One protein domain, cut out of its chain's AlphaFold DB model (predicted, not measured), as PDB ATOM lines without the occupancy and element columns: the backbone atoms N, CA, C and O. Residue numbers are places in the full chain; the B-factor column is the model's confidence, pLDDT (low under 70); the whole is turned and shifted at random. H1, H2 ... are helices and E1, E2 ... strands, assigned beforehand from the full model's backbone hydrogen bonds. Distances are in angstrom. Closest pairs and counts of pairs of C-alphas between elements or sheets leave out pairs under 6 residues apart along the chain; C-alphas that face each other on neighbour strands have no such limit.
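What this domain is: This is residues 416 to 513 of the 771 residues of the protein "Prepilin-type N-terminal cleavage/methylation domain-containing protein" of Micrococcales bacterium KH10 (UniProt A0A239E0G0). The domain is a small, elongated sandwich: a strongly twisted sheet of five strands, with a smaller sheet of three strands, E4, E3 and E6, partly face to face with it. Residues 429 to 430 of the long link from E1 to H1 pair with E6, and the very short helix H1 only grazes the larger sheet. The printed part has 98 residues, with named elements in the order E1 H1 E2 E3 E4 E5 E6 E7 E8; the class is mostly strand, with under half of the residues in named elements. The larger sheet runs E1 E8 E7 E2 E5 and is mixed; the smaller runs E4 E3 E6 and is antiparallel. The whole is compact, with a radius of gyration of the C-alphas of 12.9 A and spans of 39 by 23 by 22 A.

How they stand to each other: E1, residues 416 to 420, is an edge strand, parallel to E8, residues 509 to 513, at 16 degrees; N 417 and O 512 are 2.8 A apart, within hydrogen-bond range. H1, residues 433 to 436, grazes the larger sheet with residues 433 to 434; it is too short for any O i to N i+4 pair, and its one O i to N i+3 pair is within range. E2, residues 444 to 453, bends by 62 degrees at residue 448. E1, H1 and E2 form a split strand-helix-strand unit, two strands running the same way with a helix between them in the chain and E8 and E7, residues 488 to 497, between them in the sheet; its crossover is right-handed. E7 is antiparallel to E2, with N 446 and O 495 2.9 A apart, and forms a hairpin with E8, with N 492 and O 511 2.8 A apart. E3, residues 459 to 462, and E4, residues 465 to 467, form a hairpin, with N 467 and O 460 2.8 A apart. E5, residues 473 to 475, is antiparallel to E2, with N 445 and O 475 2.8 A apart. E6, residues 478 to 481, is antiparallel to E3, with N 461 and O 479 2.8 A apart. The facing parts of the two sheets are 9.1 A centre to centre, their best planes 36 degrees apart.

Where its parts are: E1 begins at C-alpha 416 (24.297, 54.914, 29.159) and is 13.1 A long. E2 measures 25.9 A and E7 27.9 A. E8, 13.1 A, ends at C-alpha 513 (26.145, 49.478, 29.685).

The domain as a whole: The C-alphas farthest apart, of Arg 423 and Ala 503, are 41.0 A apart. The printed part has no cut. The links E1 to H1 and E7 to E8 are long. Mean pLDDT of the printed part is 85.0; residues 423 to 427, 471 to 472 and 485 are under 70.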
ATOM      1  N   THR A 416      24.421  56.096  30.014       92.31
ATOM      2  CA  THR A 416      24.297  54.914  29.159       92.31
ATOM      3  C   THR A 416      25.520  54.827  28.259       92.31
ATOM      4  O   THR A 416      25.853  55.804  27.598       92.31
ATOM      5  N   ILE A 417      26.194  53.680  28.256       89.62
ATOM      6  CA  ILE A 417      27.361  53.403  27.414       89.62
ATOM      7  C   ILE A 417      26.981  52.265  26.478       89.62
ATOM      8  O   ILE A 417      26.575  51.196  26.932       89.62
ATOM      9  N   GLU A 418      27.100  52.489  25.176       90.06
ATOM     10  CA  GLU A 418      26.813  51.474  24.166       90.06
ATOM     11  C   GLU A 418      28.133  50.959  23.595       90.06
ATOM     12  O   GLU A 418      28.974  51.731  23.140       90.06
ATOM     13  N   ILE A 419      28.337  49.648  23.686       86.69
ATOM     14  CA  ILE A 419      29.539  48.958  23.223       86.69
ATOM     15  C   ILE A 419      29.121  48.072  22.048       86.69
ATOM     16  O   ILE A 419      28.263  47.206  22.229       86.69
ATOM     17  N   PRO A 420      29.686  48.255  20.846       85.88
ATOM     18  CA  PRO A 420      29.407  47.359  19.734       85.88
ATOM     19  C   PRO A 420      29.992  45.970  20.012       85.88
ATOM     20  O   PRO A 420      31.123  45.836  20.488       85.88
ATOM     21  N   ALA A 421      29.234  44.923  19.697       84.44
ATOM     22  CA  ALA A 421      29.738  43.561  19.695       84.44
ATOM     23  C   ALA A 421      30.869  43.411  18.662       84.44
ATOM     24  O   ALA A 421      30.827  44.005  17.588       84.44
ATOM     25  N   THR A 422      31.882  42.594  18.959       75.06
ATOM     26  CA  THR A 422      32.962  42.272  18.008       75.06
ATOM     27  C   THR A 422      33.137  40.760  17.884       75.06
ATOM     28  O   THR A 422      32.847  40.030  18.831       75.06
ATOM     29  N   ARG A 423      33.649  40.280  16.740       69.31
ATOM     30  CA  ARG A 423      33.826  38.837  16.472       69.31
ATOM     31  C   ARG A 423      34.887  38.147  17.343       69.31
ATOM     32  O   ARG A 423      34.767  36.949  17.565       69.31
ATOM     33  N   ASP A 424      35.897  38.871  17.834       64.62
ATOM     34  CA  ASP A 424      37.055  38.295  18.555       64.62
ATOM     35  C   ASP A 424      36.916  38.347  20.092       64.62
ATOM     36  O   ASP A 424      37.822  37.970  20.829       64.62
ATOM     37  N   GLY A 425      35.788  38.850  20.612       59.59
ATOM     38  CA  GLY A 425      35.401  38.690  22.022       59.59
ATOM     39  C   GLY A 425      36.320  39.297  23.100       59.59
ATOM     40  O   GLY A 425      36.038  39.129  24.281       59.59
ATOM     41  N   SER A 426      37.401  39.993  22.731       55.16
ATOM     42  CA  SER A 426      38.558  40.198  23.624       55.16
ATOM     43  C   SER A 426      38.750  41.623  24.158       55.16
ATOM     44  O   SER A 426      39.780  41.921  24.766       55.16
ATOM     45  N   VAL A 427      37.800  42.539  23.952       62.91
ATOM     46  CA  VAL A 427      38.006  43.942  24.347       62.91
ATOM     47  C   VAL A 427      37.554  44.163  25.786       62.91
ATOM     48  O   VAL A 427      36.367  44.302  26.075       62.91
ATOM     49  N   VAL A 428      38.524  44.245  26.699       70.31
ATOM     50  CA  VAL A 428      38.310  44.894  27.995       70.31
ATOM     51  C   VAL A 428      38.202  46.392  27.731       70.31
ATOM     52  O   VAL A 428      39.189  47.029  27.370       70.31
ATOM     53  N   THR A 429      37.004  46.944  27.887       79.56
ATOM     54  CA  THR A 429      36.750  48.373  27.669       79.56
ATOM     55  C   THR A 429      36.718  49.068  29.019       79.56
ATOM     56  O   THR A 429      35.837  48.775  29.828       79.56
ATOM     57  N   ASP A 430      37.679  49.960  29.279       88.31
ATOM     58  CA  ASP A 430      37.557  50.910  30.387       88.31
ATOM     59  C   ASP A 430      36.360  51.820  30.099       88.31
ATOM     60  O   ASP A 430      36.243  52.387  29.014       88.31
ATOM     61  N   LEU A 431      35.451  51.925  31.061       90.38
ATOM     62  CA  LEU A 431      34.287  52.797  30.967       90.38
ATOM     63  C   LEU A 431      34.668  54.273  31.150       90.38
ATOM     64  O   LEU A 431      33.811  55.134  30.990       90.38
ATOM     65  N   GLU A 432      35.917  54.566  31.532       92.00
ATOM     66  CA  GLU A 432      36.463  55.911  31.729       92.00
ATOM     67  C   GLU A 432      35.574  56.788  32.638       92.00
ATOM     68  O   GLU A 432      35.452  57.997  32.437       92.00
ATOM     69  N   ILE A 433      34.948  56.197  33.666       91.12
ATOM     70  CA  ILE A 433      33.913  56.846  34.501       91.12
ATOM     71  C   ILE A 433      34.377  58.192  35.068       91.12
ATOM     72  O   ILE A 433      33.613  59.155  35.080       91.12
ATOM     73  N   ASN A 434      35.634  58.280  35.513       90.62
ATOM     74  CA  ASN A 434      36.197  59.532  36.014       90.62
ATOM     75  C   ASN A 434      36.179  60.630  34.944       90.62
ATOM     76  O   ASN A 434      35.714  61.729  35.218       90.62
ATOM     77  N   LYS A 435      36.605  60.318  33.718       89.38
ATOM     78  CA  LYS A 435      36.609  61.256  32.589       89.38
ATOM     79  C   LYS A 435      35.188  61.617  32.149       89.38
ATOM     80  O   LYS A 435      34.921  62.790  31.921       89.38
ATOM     81  N   LEU A 436      34.269  60.647  32.099       88.44
ATOM     82  CA  LEU A 436      32.851  60.873  31.768       88.44
ATOM     83  C   LEU A 436      32.114  61.761  32.781       88.44
ATOM     84  O   LEU A 436      31.101  62.376  32.446       88.44
ATOM     85  N   ASN A 437      32.597  61.796  34.020       86.50
ATOM     86  CA  ASN A 437      32.081  62.656  35.079       86.50
ATOM     87  C   ASN A 437      32.980  63.876  35.332       86.50
ATOM     88  O   ASN A 437      32.784  64.565  36.325       86.50
ATOM     89  N   GLU A 438      33.983  64.133  34.487       84.25
ATOM     90  CA  GLU A 438      34.905  65.271  34.637       84.25
ATOM     91  C   GLU A 438      35.604  65.319  36.012       84.25
ATOM     92  O   GLU A 438      35.974  66.369  36.530       84.25
ATOM     93  N   ASN A 439      35.794  64.155  36.625       85.44
ATOM     94  CA  ASN A 439      36.583  63.992  37.834       85.44
ATOM     95  C   ASN A 439      38.053  63.738  37.478       85.44
ATOM     96  O   ASN A 439      38.389  63.229  36.406       85.44
ATOM     97  N   LYS A 440      38.953  63.996  38.432       83.44
ATOM     98  CA  LYS A 440      40.352  63.563  38.319       83.44
ATOM     99  C   LYS A 440      40.442  62.047  38.150       83.44
ATOM    100  O   LYS A 440      39.718  61.293  38.792       83.44
ATOM    101  N   SER A 441      41.422  61.586  37.380       87.69
ATOM    102  CA  SER A 441      41.713  60.153  37.225       87.69
ATOM    103  C   SER A 441      42.089  59.454  38.540       87.69
ATOM    104  O   SER A 441      41.958  58.240  38.644       87.69
ATOM    105  N   SER A 442      42.518  60.206  39.561       88.00
ATOM    106  CA  SER A 442      42.805  59.699  40.910       88.00
ATOM    107  C   SER A 442      41.558  59.438  41.764       88.00
ATOM    108  O   SER A 442      41.685  58.936  42.882       88.00
ATOM    109  N   CYS A 443      40.373  59.824  41.289       90.25
ATOM    110  CA  CYS A 443      39.119  59.627  42.001       90.25
ATOM    111  C   CYS A 443      38.713  58.156  42.018       90.25
ATOM    112  O   CYS A 443      38.898  57.422  41.048       90.25
ATOM    113  N   TRP A 444      38.148  57.725  43.142       92.62
ATOM    114  CA  TRP A 444      37.750  56.339  43.338       92.62
ATOM    115  C   TRP A 444      36.269  56.178  43.013       92.62
ATOM    116  O   TRP A 444      35.419  56.871  43.567       92.62
ATOM    117  N   VAL A 445      35.965  55.223  42.144       93.69
ATOM    118  CA  VAL A 445      34.616  54.800  41.786       93.69
ATOM    119  C   VAL A 445      34.286  53.564  42.610       93.69
ATOM    120  O   VAL A 445      34.914  52.517  42.448       93.69
ATOM    121  N   ALA A 446      33.325  53.678  43.524       92.25
ATOM    122  CA  ALA A 446      32.880  52.572  44.364       92.25
ATOM    123  C   ALA A 446      31.592  51.967  43.804       92.25
ATOM    124  O   ALA A 446      30.568  52.645  43.732       92.25
ATOM    125  N   LEU A 447      31.639  50.685  43.438       92.44
ATOM    126  CA  LEU A 447      30.491  49.961  42.898       92.44
ATOM    127  C   LEU A 447      29.653  49.389  44.048       92.44
ATOM    128  O   LEU A 447      30.175  48.695  44.923       92.44
ATOM    129  N   THR A 448      28.354  49.681  44.061       89.56
ATOM    130  CA  THR A 448      27.459  49.363  45.188       89.56
ATOM    131  C   THR A 448      26.386  48.340  44.841       89.56
ATOM    132  O   THR A 448      25.967  47.583  45.717       89.56
ATOM    133  N   LYS A 449      25.952  48.276  43.578       90.19
ATOM    134  CA  LYS A 449      24.934  47.326  43.111       90.19
ATOM    135  C   LYS A 449      25.193  46.922  41.663       90.19
ATOM    136  O   LYS A 449      25.659  47.735  40.868       90.19
ATOM    137  N   LEU A 450      24.869  45.674  41.336       89.50
ATOM    138  CA  LEU A 450      24.994  45.108  39.999       89.50
ATOM    139  C   LEU A 450      23.693  44.420  39.587       89.50
ATOM    140  O   LEU A 450      23.221  43.527  40.289       89.50
ATOM    141  N   GLU A 451      23.161  44.788  38.428       89.62
ATOM    142  CA  GLU A 451      22.045  44.102  37.779       89.62
ATOM    143  C   GLU A 451      22.452  43.740  36.348       89.62
ATOM    144  O   GLU A 451      22.832  44.610  35.568       89.62
ATOM    145  N   GLN A 452      22.400  42.454  36.001       87.38
ATOM    146  CA  GLN A 452      22.817  41.940  34.693       87.38
ATOM    147  C   GLN A 452      21.639  41.251  34.001       87.38
ATOM    148  O   GLN A 452      20.955  40.434  34.620       87.38
ATOM    149  N   ILE A 453      21.431  41.545  32.717       84.56
ATOM    150  CA  ILE A 453      20.385  40.939  31.890       84.56
ATOM    151  C   ILE A 453      20.992  40.548  30.533       84.56
ATOM    152  O   ILE A 453      21.265  41.440  29.726       84.56
ATOM    153  N   PRO A 454      21.213  39.249  30.251       82.50
ATOM    154  CA  PRO A 454      21.019  38.084  31.127       82.50
ATOM    155  C   PRO A 454      22.015  38.027  32.298       82.50
ATOM    156  O   PRO A 454      23.059  38.683  32.283       82.50
ATOM    157  N   VAL A 455      21.704  37.231  33.324       80.88
ATOM    158  CA  VAL A 455      22.567  37.084  34.511       80.88
ATOM    159  C   VAL A 455      23.853  36.331  34.146       80.88
ATOM    160  O   VAL A 455      23.787  35.329  33.435       80.88
ATOM    161  N   LYS A 456      25.009  36.763  34.674       75.12
ATOM    162  CA  LYS A 456      26.338  36.148  34.459       75.12
ATOM    163  C   LYS A 456      26.837  36.146  33.006       75.12
ATOM    164  O   LYS A 456      27.567  35.242  32.611       75.12
ATOM    165  N   ARG A 457      26.462  37.144  32.209       79.25
ATOM    166  CA  ARG A 457      27.060  37.376  30.888       79.25
ATOM    167  C   ARG A 457      28.183  38.409  31.063       79.25
ATOM    168  O   ARG A 457      27.910  39.490  31.552       79.25
ATOM    169  N   GLY A 458      29.429  38.062  30.738       82.06
ATOM    170  CA  GLY A 458      30.602  38.940  30.899       82.06
ATOM    171  C   GLY A 458      31.076  39.187  32.341       82.06
ATOM    172  O   GLY A 458      30.462  38.754  33.319       82.06
ATOM    173  N   GLU A 459      32.197  39.897  32.463       86.62
ATOM    174  CA  GLU A 459      32.859  40.265  33.715       86.62
ATOM    175  C   GLU A 459      32.960  41.790  33.856       86.62
ATOM    176  O   GLU A 459      33.151  42.518  32.880       86.62
ATOM    177  N   ILE A 460      32.891  42.282  35.091       88.38
ATOM    178  CA  ILE A 460      33.233  43.667  35.436       88.38
ATOM    179  C   ILE A 460      34.567  43.634  36.164       88.38
ATOM    180  O   ILE A 460      34.767  42.788  37.034       88.38
ATOM    181  N   LYS A 461      35.472  44.549  35.830       89.62
ATOM    182  CA  LYS A 461      36.795  44.656  36.437       89.62
ATOM    183  C   LYS A 461      36.957  46.001  37.130       89.62
ATOM    184  O   LYS A 461      36.660  47.039  36.553       89.62
ATOM    185  N   VAL A 462      37.455  45.969  38.359       91.00
ATOM    186  CA  VAL A 462      37.821  47.143  39.160       91.00
ATOM    187  C   VAL A 462      39.339  47.124  39.291       91.00
ATOM    188  O   VAL A 462      39.882  46.172  39.853       91.00
ATOM    189  N   ASP A 463      40.025  48.117  38.721       89.88
ATOM    190  CA  ASP A 463      41.496  48.154  38.628       89.88
ATOM    191  C   ASP A 463      42.091  46.816  38.138       89.88
ATOM    192  O   ASP A 463      43.017  46.248  38.718       89.88
ATOM    193  N   GLY A 464      41.487  46.261  37.081       87.19
ATOM    194  CA  GLY A 464      41.898  45.002  36.449       87.19
ATOM    195  C   GLY A 464      41.455  43.715  37.159       87.19
ATOM    196  O   GLY A 464      41.612  42.638  36.585       87.19
ATOM    197  N   SER A 465      40.864  43.791  38.356       88.81
ATOM    198  CA  SER A 465      40.405  42.621  39.126       88.81
ATOM    199  C   SER A 465      38.907  42.365  38.961       88.81
ATOM    200  O   SER A 465      38.117  43.301  39.040       88.81
ATOM    201  N   ASN A 466      38.496  41.103  38.795       88.38
ATOM    202  CA  ASN A 466      37.085  40.744  38.597       88.38
ATOM    203  C   ASN A 466      36.216  41.099  39.814       88.38
ATOM    204  O   ASN A 466      36.544  40.774  40.958       88.38
ATOM    205  N   TRP A 467      35.066  41.713  39.549       87.75
ATOM    206  CA  TRP A 467      34.072  42.112  40.532       87.75
ATOM    207  C   TRP A 467      32.758  41.358  40.327       87.75
ATOM    208  O   TRP A 467      32.111  41.469  39.291       87.75
ATOM    209  N   ASN A 468      32.333  40.633  41.363       78.44
ATOM    210  CA  ASN A 468      31.139  39.783  41.339       78.44
ATOM    211  C   ASN A 468      29.950  40.387  42.117       78.44
ATOM    212  O   ASN A 468      29.124  39.644  42.642       78.44
ATOM    213  N   GLY A 469      29.877  41.719  42.258       73.25
ATOM    214  CA  GLY A 469      28.751  42.394  42.929       73.25
ATOM    215  C   GLY A 469      28.902  42.633  44.442       73.25
ATOM    216  O   GLY A 469      27.923  42.954  45.109       73.25
ATOM    217  N   GLY A 470      30.102  42.475  45.015       73.00
ATOM    218  CA  GLY A 470      30.355  42.721  46.444       73.00
ATOM    219  C   GLY A 470      30.524  44.210  46.786       73.00
ATOM    220  O   GLY A 470      31.321  44.897  46.151       73.00
ATOM    221  N   ALA A 471      29.852  44.691  47.840       60.06
ATOM    222  CA  ALA A 471      29.703  46.112  48.209       60.06
ATOM    223  C   ALA A 471      30.991  46.894  48.584       60.06
ATOM    224  O   ALA A 471      30.911  48.061  48.967       60.06
ATOM    225  N   ALA A 472      32.178  46.280  48.512       60.12
ATOM    226  CA  ALA A 472      33.441  46.861  48.986       60.12
ATOM    227  C   ALA A 472      34.469  47.153  47.876       60.12
ATOM    228  O   ALA A 472      35.631  47.427  48.178       60.12
ATOM    229  N   SER A 473      34.083  47.075  46.601       80.69
ATOM    230  CA  SER A 473      35.036  47.265  45.500       80.69
ATOM    231  C   SER A 473      35.009  48.703  45.002       80.69
ATOM    232  O   SER A 473      34.044  49.141  44.379       80.69
ATOM    233  N   ALA A 474      36.079  49.432  45.310       89.38
ATOM    234  CA  ALA A 474      36.358  50.751  44.770       89.38
ATOM    235  C   ALA A 474      37.685  50.716  44.016       89.38
ATOM    236  O   ALA A 474      38.648  50.117  44.509       89.38
ATOM    237  N   GLY A 475      37.723  51.375  42.861       91.25
ATOM    238  CA  GLY A 475      38.910  51.493  42.019       91.25
ATOM    239  C   GLY A 475      38.937  52.800  41.245       91.25
ATOM    240  O   GLY A 475      37.953  53.533  41.220       91.25
ATOM    241  N   THR A 476      40.068  53.101  40.624       90.69
ATOM    242  CA  THR A 476      40.223  54.282  39.753       90.69
ATOM    243  C   THR A 476      39.802  54.017  38.308       90.69
ATOM    244  O   THR A 476      39.463  54.948  37.580       90.69
ATOM    245  N   THR A 477      39.786  52.745  37.910       90.19
ATOM    246  CA  THR A 477      39.388  52.272  36.581       90.19
ATOM    247  C   THR A 477      38.322  51.195  36.723       90.19
ATOM    248  O   THR A 477      38.460  50.264  37.525       90.19
ATOM    249  N   ILE A 478      37.242  51.330  35.956       91.94
ATOM    250  CA  ILE A 478      36.157  50.352  35.907       91.94
ATOM    251  C   ILE A 478      36.040  49.906  34.465       91.94
ATOM    252  O   ILE A 478      35.674  50.698  33.605       91.94
ATOM    253  N   ALA A 479      36.326  48.639  34.210       90.31
ATOM    254  CA  ALA A 479      36.256  48.077  32.878       90.31
ATOM    255  C   ALA A 479      35.208  46.973  32.791       90.31
ATOM    256  O   ALA A 479      34.887  46.312  33.780       90.31
ATOM    257  N   ILE A 480      34.697  46.747  31.589       87.94
ATOM    258  CA  ILE A 480      33.844  45.603  31.279       87.94
ATOM    259  C   ILE A 480      34.580  44.704  30.297       87.94
ATOM    260  O   ILE A 480      35.172  45.177  29.330       87.94
ATOM    261  N   ALA A 481      34.536  43.404  30.565       84.50
ATOM    262  CA  ALA A 481      35.002  42.350  29.679       84.50
ATOM    263  C   ALA A 481      33.788  41.495  29.279       84.50
ATOM    264  O   ALA A 481      33.365  40.634  30.054       84.50
ATOM    265  N   PRO A 482      33.151  41.757  28.129       76.69
ATOM    266  CA  PRO A 482      31.979  40.996  27.704       76.69
ATOM    267  C   PRO A 482      32.315  39.513  27.443       76.69
ATOM    268  O   PRO A 482      33.415  39.192  27.007       76.69
ATOM    269  N   ASP A 483      31.365  38.595  27.664       76.81
ATOM    270  CA  ASP A 483      31.531  37.162  27.342       76.81
ATOM    271  C   ASP A 483      31.429  36.954  25.827       76.81
ATOM    272  O   ASP A 483      30.324  36.874  25.283       76.81
ATOM    273  N   ASN A 484      32.578  36.944  25.145       72.94
ATOM    274  CA  ASN A 484      32.682  36.887  23.686       72.94
ATOM    275  C   ASN A 484      31.784  37.918  22.976       72.94
ATOM    276  O   ASN A 484      31.214  37.638  21.924       72.94
ATOM    277  N   ASN A 485      31.626  39.105  23.574       69.62
ATOM    278  CA  ASN A 485      30.823  40.211  23.039       69.62
ATOM    279  C   ASN A 485      29.362  39.876  22.691       69.62
ATOM    280  O   ASN A 485      28.747  40.541  21.858       69.62
ATOM    281  N   LYS A 486      28.766  38.890  23.367       82.88
ATOM    282  CA  LYS A 486      27.329  38.612  23.254       82.88
ATOM    283  C   LYS A 486      26.496  39.802  23.756       82.88
ATOM    284  O   LYS A 486      26.848  40.372  24.795       82.88
ATOM    285  N   PRO A 487      25.356  40.124  23.111       87.88
ATOM    286  CA  PRO A 487      24.478  41.195  23.539       87.88
ATOM    287  C   PRO A 487      24.066  41.047  24.990       87.88
ATOM    288  O   PRO A 487      23.678  39.969  25.453       87.88
ATOM    289  N   TRP A 488      24.189  42.138  25.722       87.19
ATOM    290  CA  TRP A 488      24.081  42.118  27.166       87.19
ATOM    291  C   TRP A 488      23.791  43.517  27.689       87.19
ATOM    292  O   TRP A 488      24.362  44.492  27.210       87.19
ATOM    293  N   MET A 489      22.911  43.625  28.682       90.00
ATOM    294  CA  MET A 489      22.653  44.870  29.394       90.00
ATOM    295  C   MET A 489      23.073  44.732  30.853       90.00
ATOM    296  O   MET A 489      22.683  43.785  31.539       90.00
ATOM    297  N   VAL A 490      23.819  45.714  31.351       89.50
ATOM    298  CA  VAL A 490      24.243  45.771  32.747       89.50
ATOM    299  C   VAL A 490      24.000  47.138  33.347       89.50
ATOM    300  O   VAL A 490      24.332  48.154  32.750       89.50
ATOM    301  N   LYS A 491      23.427  47.161  34.546       91.75
ATOM    302  CA  LYS A 491      23.280  48.363  35.360       91.75
ATOM    303  C   LYS A 491      24.202  48.253  36.562       91.75
ATOM    304  O   LYS A 491      24.096  47.319  37.358       91.75
ATOM    305  N   ILE A 492      25.114  49.207  36.674       91.38
ATOM    306  CA  ILE A 492      26.089  49.309  37.753       91.38
ATOM    307  C   ILE A 492      25.741  50.558  38.554       91.38
ATOM    308  O   ILE A 492      25.882  51.674  38.056       91.38
ATOM    309  N   THR A 493      25.281  50.382  39.790       92.62
ATOM    310  CA  THR A 493      25.138  51.506  40.718       92.62
ATOM    311  C   THR A 493      26.498  51.815  41.331       92.62
ATOM    312  O   THR A 493      27.191  50.903  41.789       92.62
ATOM    313  N   TYR A 494      26.879  53.087  41.344       93.12
ATOM    314  CA  TYR A 494      28.167  53.555  41.832       93.12
ATOM    315  C   TYR A 494      28.040  54.865  42.616       93.12
ATOM    316  O   TYR A 494      27.067  55.605  42.476       93.12
ATOM    317  N   VAL A 495      29.044  55.138  43.443       92.06
ATOM    318  CA  VAL A 495      29.279  56.434  44.097       92.06
ATOM    319  C   VAL A 495      30.735  56.834  43.907       92.06
ATOM    320  O   VAL A 495      31.608  55.967  43.790       92.06
ATOM    321  N   MET A 496      31.017  58.133  43.921       91.25
ATOM    322  CA  MET A 496      32.392  58.626  43.923       91.25
ATOM    323  C   MET A 496      32.948  58.705  45.343       91.25
ATOM    324  O   MET A 496      32.203  58.816  46.323       91.25
ATOM    325  N   ARG A 497      34.276  58.621  45.456       88.62
ATOM    326  CA  ARG A 497      35.033  58.825  46.691       88.62
ATOM    327  C   ARG A 497      36.344  59.547  46.394       88.62
ATOM    328  O   ARG A 497      37.030  59.234  45.420       88.62
ATOM    329  N   ALA A 498      36.746  60.438  47.297       84.31
ATOM    330  CA  ALA A 498      38.058  61.087  47.237       84.31
ATOM    331  C   ALA A 498      39.220  60.112  47.525       84.31
ATOM    332  O   ALA A 498      40.321  60.265  47.005       84.31
ATOM    333  N   THR A 499      38.980  59.078  48.340       85.75
ATOM    334  CA  THR A 499      39.961  58.027  48.661       85.75
ATOM    335  C   THR A 499      39.293  56.654  48.669       85.75
ATOM    336  O   THR A 499      38.089  56.550  48.906       85.75
ATOM    337  N   LYS A 500      40.068  55.577  48.475       85.44
ATOM    338  CA  LYS A 500      39.570  54.187  48.412       85.44
ATOM    339  C   LYS A 500      38.568  53.826  49.520       85.44
ATOM    340  O   LYS A 500      37.510  53.252  49.256       85.44
ATOM    341  N   ASN A 501      38.896  54.200  50.758       84.31
ATOM    342  CA  ASN A 501      38.114  53.882  51.957       84.31
ATOM    343  C   ASN A 501      37.332  55.086  52.511       84.31
ATOM    344  O   ASN A 501      36.789  55.001  53.609       84.31
ATOM    345  N   GLY A 502      37.303  56.208  51.786       82.94
ATOM    346  CA  GLY A 502      36.576  57.404  52.196       82.94
ATOM    347  C   GLY A 502      35.059  57.225  52.144       82.94
ATOM    348  O   GLY A 502      34.542  56.276  51.548       82.94
ATOM    349  N   ALA A 503      34.342  58.167  52.758       84.94
ATOM    350  CA  ALA A 503      32.899  58.278  52.585       84.94
ATOM    351  C   ALA A 503      32.552  58.583  51.118       84.94
ATOM    352  O   ALA A 503      33.371  59.131  50.374       84.94
ATOM    353  N   ALA A 504      31.337  58.214  50.712       86.75
ATOM    354  CA  ALA A 504      30.807  58.613  49.417       86.75
ATOM    355  C   ALA A 504      30.709  60.142  49.352       86.75
ATOM    356  O   ALA A 504      30.203  60.774  50.279       86.75
ATOM    357  N   THR A 505      31.206  60.717  48.266       84.81
ATOM    358  CA  THR A 505      31.129  62.156  47.984       84.81
ATOM    359  C   THR A 505      29.889  62.515  47.166       84.81
ATOM    360  O   THR A 505      29.494  63.679  47.114       84.81
ATOM    361  N   THR A 506      29.242  61.514  46.563       86.50
ATOM    362  CA  THR A 506      28.045  61.653  45.731       86.50
ATOM    363  C   THR A 506      26.935  60.724  46.198       86.50
ATOM    364  O   THR A 506      27.193  59.676  46.795       86.50
ATOM    365  N   GLU A 507      25.698  61.071  45.848       87.44
ATOM    366  CA  GLU A 507      24.590  60.117  45.895       87.44
ATOM    367  C   GLU A 507      24.812  58.967  44.891       87.44
ATOM    368  O   GLU A 507      25.570  59.133  43.923       87.44
ATOM    369  N   PRO A 508      24.181  57.794  45.097       91.06
ATOM    370  CA  PRO A 508      24.257  56.681  44.157       91.06
ATOM    371  C   PRO A 508      23.711  57.049  42.774       91.06
ATOM    372  O   PRO A 508      22.586  57.532  42.648       91.06
ATOM    373  N   LYS A 509      24.496  56.764  41.737       93.31
ATOM    374  CA  LYS A 509      24.128  56.906  40.321       93.31
ATOM    375  C   LYS A 509      24.297  55.587  39.584       93.31
ATOM    376  O   LYS A 509      24.939  54.671  40.093       93.31
ATOM    377  N   VAL A 510      23.701  55.457  38.407       93.81
ATOM    378  CA  VAL A 510      23.639  54.214  37.635       93.81
ATOM    379  C   VAL A 510      24.287  54.393  36.270       93.81
ATOM    380  O   VAL A 510      23.881  55.226  35.465       93.81
ATOM    381  N   ILE A 511      25.260  53.539  35.965       93.19
ATOM    382  CA  ILE A 511      25.759  53.363  34.602       93.19
ATOM    383  C   ILE A 511      25.061  52.153  34.000       93.19
ATOM    384  O   ILE A 511      25.167  51.043  34.521       93.19
ATOM    385  N   THR A 512      24.352  52.369  32.899       93.44
ATOM    386  CA  THR A 512      23.781  51.315  32.065       93.44
ATOM    387  C   THR A 512      24.727  51.050  30.904       93.44
ATOM    388  O   THR A 512      24.868  51.894  30.028       93.44
ATOM    389  N   VAL A 513      25.366  49.889  30.856       90.44
ATOM    390  CA  VAL A 513      26.145  49.478  29.685       90.44
ATOM    391  C   VAL A 513      25.320  48.517  28.845       90.44
ATOM    392  O   VAL A 513      24.754  47.555  29.368       90.44
TER     393      VAL A 513